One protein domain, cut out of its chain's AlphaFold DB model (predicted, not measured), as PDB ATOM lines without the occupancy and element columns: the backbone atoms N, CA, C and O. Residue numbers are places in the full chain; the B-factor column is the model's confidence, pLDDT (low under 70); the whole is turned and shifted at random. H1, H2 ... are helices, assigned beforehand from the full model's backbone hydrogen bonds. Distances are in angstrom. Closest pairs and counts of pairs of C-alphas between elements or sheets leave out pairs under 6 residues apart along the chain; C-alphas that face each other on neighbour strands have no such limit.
ATOM      1  N   PHE A 142     231.537 176.754 222.957       87.38
ATOM      2  CA  PHE A 142     231.635 177.267 224.323       87.38
ATOM      3  C   PHE A 142     231.870 176.156 225.355       87.38
ATOM      4  O   PHE A 142     232.703 176.311 226.243       87.38
ATOM      5  N   ASP A 143     231.180 175.024 225.214       87.50
ATOM      6  CA  ASP A 143     231.338 173.893 226.127       87.50
ATOM      7  C   ASP A 143     232.732 173.266 225.969       87.50
ATOM      8  O   ASP A 143     233.389 172.978 226.964       87.50
ATOM      9  N   ILE A 144     233.234 173.158 224.730       87.75
ATOM     10  CA  ILE A 144     234.612 172.713 224.449       87.75
ATOM     11  C   ILE A 144     235.631 173.644 225.116       87.75
ATOM     12  O   ILE A 144     236.566 173.173 225.758       87.75
ATOM     13  N   PHE A 145     235.452 174.960 224.990       87.62
ATOM     14  CA  PHE A 145     236.349 175.948 225.591       87.62
ATOM     15  C   PHE A 145     236.372 175.853 227.119       87.62
ATOM     16  O   PHE A 145     237.445 175.823 227.716       87.62
ATOM     17  N   ARG A 146     235.203 175.714 227.755       88.00
ATOM     18  CA  ARG A 146     235.113 175.514 229.208       88.00
ATOM     19  C   ARG A 146     235.819 174.242 229.662       88.00
ATOM     20  O   ARG A 146     236.608 174.301 230.598       88.00
ATOM     21  N   VAL A 147     235.561 173.117 228.993       89.12
ATOM     22  CA  VAL A 147     236.228 171.842 229.305       89.12
ATOM     23  C   VAL A 147     237.738 171.964 229.107       89.12
ATOM     24  O   VAL A 147     238.496 171.458 229.922       89.12
ATOM     25  N   SER A 148     238.185 172.683 228.077       86.81
ATOM     26  CA  SER A 148     239.606 172.913 227.817       86.81
ATOM     27  C   SER A 148     240.294 173.729 228.919       86.81
ATOM     28  O   SER A 148     241.414 173.397 229.293       86.81
ATOM     29  N   ILE A 149     239.621 174.733 229.493       89.00
ATOM     30  CA  ILE A 149     240.128 175.453 230.676       89.00
ATOM     31  C   ILE A 149     240.215 174.512 231.880       89.00
ATOM     32  O   ILE A 149     241.220 174.500 232.580       89.00
ATOM     33  N   THR A 150     239.191 173.683 232.107       88.75
ATOM     34  CA  THR A 150     239.211 172.680 233.186       88.75
ATOM     35  C   THR A 150     240.320 171.644 232.995       88.75
ATOM     36  O   THR A 150     240.928 171.221 233.971       88.75
ATOM     37  N   ALA A 151     240.629 171.279 231.749       85.31
ATOM     38  CA  ALA A 151     241.758 170.420 231.402       85.31
ATOM     39  C   ALA A 151     243.128 171.120 231.547       85.31
ATOM     40  O   ALA A 151     244.154 170.494 231.302       85.31
ATOM     41  N   GLY A 152     243.159 172.400 231.936       84.56
ATOM     42  CA  GLY A 152     244.391 173.151 232.163       84.56
ATOM     43  C   GLY A 152     245.082 173.617 230.881       84.56
ATOM     44  O   GLY A 152     246.286 173.857 230.904       84.56
ATOM     45  N   ASP A 153     244.357 173.747 229.762       85.88
ATOM     46  CA  ASP A 153     244.939 174.265 228.520       85.88
ATOM     47  C   ASP A 153     245.456 175.699 228.746       85.88
ATOM     48  O   ASP A 153     244.658 176.609 229.025       85.88
ATOM     49  N   PRO A 154     246.774 175.942 228.621       84.88
ATOM     50  CA  PRO A 154     247.353 177.236 228.964       84.88
ATOM     51  C   PRO A 154     246.896 178.351 228.016       84.88
ATOM     52  O   PRO A 154     246.823 179.509 228.425       84.88
ATOM     53  N   ARG A 155     246.545 178.028 226.763       84.69
ATOM     54  CA  ARG A 155     246.107 179.014 225.766       84.69
ATOM     55  C   ARG A 155     244.711 179.511 226.090       84.69
ATOM     56  O   ARG A 155     244.480 180.718 226.133       84.69
ATOM     57  N   ASN A 156     243.784 178.585 226.323       87.38
ATOM     58  CA  ASN A 156     242.401 178.935 226.632       87.38
ATOM     59  C   ASN A 156     242.286 179.564 228.025       87.38
ATOM     60  O   ASN A 156     241.525 180.515 228.191       87.38
ATOM     61  N   THR A 157     243.104 179.125 228.986       89.88
ATOM     62  CA  THR A 157     243.209 179.766 230.307       89.88
ATOM     63  C   THR A 157     243.719 181.203 230.199       89.88
ATOM     64  O   THR A 157     243.109 182.114 230.754       89.88
ATOM     65  N   ARG A 158     244.787 181.446 229.426       88.75
ATOM     66  CA  ARG A 158     245.289 182.806 229.174       88.75
ATOM     67  C   ARG A 158     244.254 183.675 228.460       88.75
ATOM     68  O   ARG A 158     244.045 184.816 228.847       88.75
ATOM     69  N   THR A 159     243.587 183.119 227.452       88.94
ATOM     70  CA  THR A 159     242.526 183.806 226.705       88.94
ATOM     71  C   THR A 159     241.387 184.238 227.630       88.94
ATOM     72  O   THR A 159     240.894 185.355 227.507       88.94
ATOM     73  N   LEU A 160     240.972 183.376 228.567       90.38
ATOM     74  CA  LEU A 160     239.966 183.730 229.566       90.38
ATOM     75  C   LEU A 160     240.442 184.900 230.436       90.38
ATOM     76  O   LEU A 160     239.724 185.888 230.539       90.38
ATOM     77  N   ALA A 161     241.659 184.820 230.978       89.06
ATOM     78  CA  ALA A 161     242.224 185.873 231.823       89.06
ATOM     79  C   ALA A 161     242.341 187.223 231.088       89.06
ATOM     80  O   ALA A 161     242.045 188.270 231.659       89.06
ATOM     81  N   GLU A 162     242.734 187.213 229.811       90.44
ATOM     82  CA  GLU A 162     242.800 188.422 228.981       90.44
ATOM     83  C   GLU A 162     241.410 189.025 228.738       90.44
ATOM     84  O   GLU A 162     241.241 190.237 228.846       90.44
ATOM     85  N   VAL A 163     240.395 188.203 228.461       90.50
ATOM     86  CA  VAL A 163     239.017 188.687 228.281       90.50
ATOM     87  C   VAL A 163     238.452 189.253 229.586       90.50
ATOM     88  O   VAL A 163     237.877 190.341 229.572       90.50
ATOM     89  N   GLU A 164     238.668 188.568 230.707       91.25
ATOM     90  CA  GLU A 164     238.238 189.031 232.031       91.25
ATOM     91  C   GLU A 164     238.941 190.332 232.441       91.25
ATOM     92  O   GLU A 164     238.313 191.193 233.051       91.25
ATOM     93  N   SER A 165     240.200 190.541 232.032       90.44
ATOM     94  CA  SER A 165     240.930 191.797 232.279       90.44
ATOM     95  C   SER A 165     240.335 193.025 231.575       90.44
ATOM     96  O   SER A 165     240.656 194.154 231.936       90.44
ATOM     97  N   LEU A 166     239.471 192.813 230.577       91.75
ATOM     98  CA  LEU A 166     238.751 193.859 229.848       91.75
ATOM     99  C   LEU A 166     237.315 194.055 230.369       91.75
ATOM    100  O   LEU A 166     236.503 194.662 229.671       91.75
ATOM    101  N   ASP A 167     236.983 193.501 231.543       90.00
ATOM    102  CA  ASP A 167     235.624 193.453 232.107       90.00
ATOM    103  C   ASP A 167     234.599 192.776 231.171       90.00
ATOM    104  O   ASP A 167     233.395 193.057 231.192       90.00
ATOM    105  N   LEU A 168     235.079 191.855 230.328       89.94
ATOM    106  CA  LEU A 168     234.266 191.052 229.422       89.94
ATOM    107  C   LEU A 168     234.173 189.606 229.923       89.94
ATOM    108  O   LEU A 168     235.077 189.075 230.556       89.94
ATOM    109  N   GLY A 169     233.065 188.938 229.605       87.12
ATOM    110  CA  GLY A 169     232.878 187.506 229.842       87.12
ATOM    111  C   GLY A 169     232.837 186.698 228.548       87.12
ATOM    112  O   GLY A 169     232.633 187.236 227.464       87.12
ATOM    113  N   ILE A 170     232.952 185.376 228.646       89.25
ATOM    114  CA  ILE A 170     232.716 184.454 227.523       89.25
ATOM    115  C   ILE A 170     231.429 183.676 227.812       89.25
ATOM    116  O   ILE A 170     231.250 183.153 228.913       89.25
ATOM    117  N   SER A 171     230.505 183.594 226.850       87.62
ATOM    118  CA  SER A 171     229.223 182.898 227.041       87.62
ATOM    119  C   SER A 171     228.771 182.109 225.820       87.62
ATOM    120  O   SER A 171     229.115 182.415 224.688       87.62
ATOM    121  N   GLY A 172     227.935 181.091 226.041       81.31
ATOM    122  CA  GLY A 172     227.272 180.341 224.965       81.31
ATOM    123  C   GLY A 172     226.010 181.011 224.399       81.31
ATOM    124  O   GLY A 172     225.369 180.446 223.515       81.31
ATOM    125  N   SER A 173     225.626 182.177 224.924       79.06
ATOM    126  CA  SER A 173     224.449 182.961 224.528       79.06
ATOM    127  C   SER A 173     224.796 184.442 224.380       79.06
ATOM    128  O   SER A 173     225.775 184.919 224.960       79.06
ATOM    129  N   THR A 174     223.988 185.177 223.616       78.06
ATOM    130  CA  THR A 174     224.143 186.625 223.437       78.06
ATOM    131  C   THR A 174     223.707 187.361 224.701       78.06
ATOM    132  O   THR A 174     222.558 187.245 225.122       78.06
ATOM    133  N   SER A 175     224.613 188.122 225.311       81.56
ATOM    134  CA  SER A 175     224.308 189.007 226.442       81.56
ATOM    135  C   SER A 175     225.289 190.178 226.479       81.56
ATOM    136  O   SER A 175     226.369 190.096 225.892       81.56
ATOM    137  N   ALA A 176     224.899 191.277 227.130       83.88
ATOM    138  CA  ALA A 176     225.755 192.452 227.273       83.88
ATOM    139  C   ALA A 176     227.071 192.089 227.982       83.88
ATOM    140  O   ALA A 176     227.070 191.277 228.909       83.88
ATOM    141  N   ASN A 177     228.175 192.684 227.527       84.31
ATOM    142  CA  ASN A 177     229.536 192.449 228.026       84.31
ATOM    143  C   ASN A 177     229.999 190.983 227.959       84.31
ATOM    144  O   ASN A 177     230.874 190.578 228.719       84.31
ATOM    145  N   LYS A 178     229.434 190.169 227.051       87.56
ATOM    146  CA  LYS A 178     229.898 188.793 226.833       87.56
ATOM    147  C   LYS A 178     230.154 188.460 225.369       87.56
ATOM    148  O   LYS A 178     229.389 188.816 224.475       87.56
ATOM    149  N   ILE A 179     231.226 187.714 225.138       85.25
ATOM    150  CA  ILE A 179     231.672 187.245 223.832       85.25
ATOM    151  C   ILE A 179     231.082 185.854 223.577       85.25
ATOM    152  O   ILE A 179     231.449 184.876 224.228       85.25
ATOM    153  N   GLY A 180     230.183 185.767 222.592       81.44
ATOM    154  CA  GLY A 180     229.601 184.502 222.122       81.44
ATOM    155  C   GLY A 180     230.442 183.757 221.078       81.44
ATOM    156  O   GLY A 180     230.305 182.549 220.889       81.44
ATOM    157  N   ALA A 181     231.334 184.469 220.384       83.94
ATOM    158  CA  ALA A 181     232.109 183.963 219.251       83.94
ATOM    159  C   ALA A 181     233.404 183.252 219.685       83.94
ATOM    160  O   ALA A 181     234.506 183.606 219.265       83.94
ATOM    161  N   VAL A 182     233.272 182.219 220.517       84.50
ATOM    162  CA  VAL A 182     234.401 181.501 221.138       84.50
ATOM    163  C   VAL A 182     235.385 180.932 220.108       84.50
ATOM    164  O   VAL A 182     236.593 181.016 220.291       84.50
ATOM    165  N   GLN A 183     234.895 180.420 218.972       82.88
ATOM    166  CA  GLN A 183     235.766 179.871 217.919       82.88
ATOM    167  C   GLN A 183     236.692 180.922 217.299       82.88
ATOM    168  O   GLN A 183     237.848 180.623 216.991       82.88
ATOM    169  N   ALA A 184     236.189 182.144 217.103       83.25
ATOM    170  CA  ALA A 184     236.985 183.239 216.563       83.25
ATOM    171  C   ALA A 184     238.065 183.656 217.567       83.25
ATOM    172  O   ALA A 184     239.223 183.818 217.189       83.25
ATOM    173  N   LEU A 185     237.694 183.735 218.847       84.19
ATOM    174  CA  LEU A 185     238.597 184.075 219.941       84.19
ATOM    175  C   LEU A 185     239.760 183.072 220.059       84.19
ATOM    176  O   LEU A 185     240.921 183.468 219.997       84.19
ATOM    177  N   THR A 186     239.472 181.768 220.110       80.75
ATOM    178  CA  THR A 186     240.518 180.731 220.170       80.75
ATOM    179  C   THR A 186     241.407 180.729 218.919       80.75
ATOM    180  O   THR A 186     242.607 180.477 219.003       80.75
ATOM    181  N   SER A 187     240.856 181.046 217.742       78.19
ATOM    182  CA  SER A 187     241.642 181.126 216.502       78.19
ATOM    183  C   SER A 187     242.612 182.314 216.488       78.19
ATOM    184  O   SER A 187     243.706 182.195 215.935       78.19
ATOM    185  N   LEU A 188     242.239 183.445 217.099       75.88
ATOM    186  CA  LEU A 188     243.109 184.616 217.258       75.88
ATOM    187  C   LEU A 188     244.304 184.302 218.163       75.88
ATOM    188  O   LEU A 188     245.435 184.586 217.775       75.88
ATOM    189  N   ALA A 189     244.074 183.615 219.286       70.12
ATOM    190  CA  ALA A 189     245.146 183.182 220.185       70.12
ATOM    191  C   ALA A 189     246.197 182.304 219.471       70.12
ATOM    192  O   ALA A 189     247.397 182.448 219.684       70.12
ATOM    193  N   VAL A 190     245.773 181.438 218.540       67.44
ATOM    194  CA  VAL A 190     246.692 180.622 217.717       67.44
ATOM    195  C   VAL A 190     247.497 181.469 216.720       67.44
ATOM    196  O   VAL A 190     248.618 181.103 216.358       67.44
ATOM    197  N   MET A 191     246.946 182.583 216.230       58.91
ATOM    198  CA  MET A 191     247.643 183.450 215.275       58.91
ATOM    199  C   MET A 191     248.758 184.271 215.920       58.91
ATOM    200  O   MET A 191     249.765 184.492 215.249       58.91
ATOM    201  N   ASP A 192     248.618 184.658 217.188       59.12
ATOM    202  CA  ASP A 192     249.662 185.385 217.923       59.12
ATOM    203  C   ASP A 192     250.903 184.524 218.214       59.12
ATOM    204  O   ASP A 192     252.013 185.045 218.307       59.12
ATOM    205  N   GLU A 193     250.751 183.199 218.280       55.88
ATOM    206  CA  GLU A 193     251.874 182.272 218.463       55.88
ATOM    207  C   GLU A 193     252.596 181.883 217.167       55.88
ATOM    208  O   GLU A 193     253.740 181.421 217.208       55.88
ATOM    209  N   LYS A 194     251.966 182.050 215.991       48.91
ATOM    210  CA  LYS A 194     252.707 181.926 214.727       48.91
ATOM    211  C   LYS A 194     253.783 183.001 214.755       48.91
ATOM    212  O   LYS A 194     253.438 184.168 214.934       48.91
TER     213      LYS A 194
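AT A GLANCE: This is residues 142 to 194 of the 233 residues of an uncharacterized protein of Streptomyces platensis (UniProt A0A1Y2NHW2). Three short helices, each steeply tilted to the others, make a small cluster whose centres form a triangle, with H2 touching both H1 and H3. From H2 a long stretch with no named element swings out in a wide loop to Ala 176 at one end of the longest axis and returns to H3, whose last residues run to the opposite end. The printed part has 53 residues with three named helices, H1, H2 and H3 in chain order, and no named strand; the class is all helix. The whole is compact, with a radius of gyration of the C-alphas of 10.6 A, and the C-alphas span 31 by 21 by 18 A.

HOW THE PARTS SIT: H1, residues 142 to 150, touches H2, residues 154 to 164, and their closest C-alphas, those of Ile 149 and Thr 157, are 5.3 A apart. These two helices run opposite ways at a steep tilt of 68 degrees, only just short of about perpendicular. H3, residues 182 to 193, touches H2 with residues 185 to 189 alone; the closest C-alphas of the two are those of Asn 156 and Thr 186, 7.0 A apart. H2 and H3 run opposite ways at a steep tilt of 66 degrees. H1 and H3 are close but not clearly touching, with the C-alphas of Phe 142 and Val 182 the closest at 6.0 A; they run the same way at a steep tilt of 51 degrees. In H1 and H2 every O i to N i+4 pair is within hydrogen-bond range, and in H3 7 of 8 are. Between H2 and H3, residues 169 to 170 make a short parallel pairing with residues 178 to 179.

IN THESE COORDINATES: H1 begins at C-alpha 142, at (231.635, 177.267, 224.323), and is 12.5 A long from first to last C-alpha. H2 begins at Pro 154, with its C-alpha at (247.353, 177.236, 228.964), and measures 15.2 A. H3, the longest helix with 12 residues, measures 17.7 A and ends at C-alpha 193, at (251.874, 182.272, 218.463).

THE WHOLE: The two C-alphas farthest apart are those of Ala 176 and Lys 194, at 31.5 A. The printed part has no cut. The link from H1 to H2 is tight, with 3 residues, and the link from H2 to H3 is long, with 17 residues, 165 to 181. The mean pLDDT of the printed part is 83.1; residues 190 to 194, of which 190 to 193 belong to H3, are under 70.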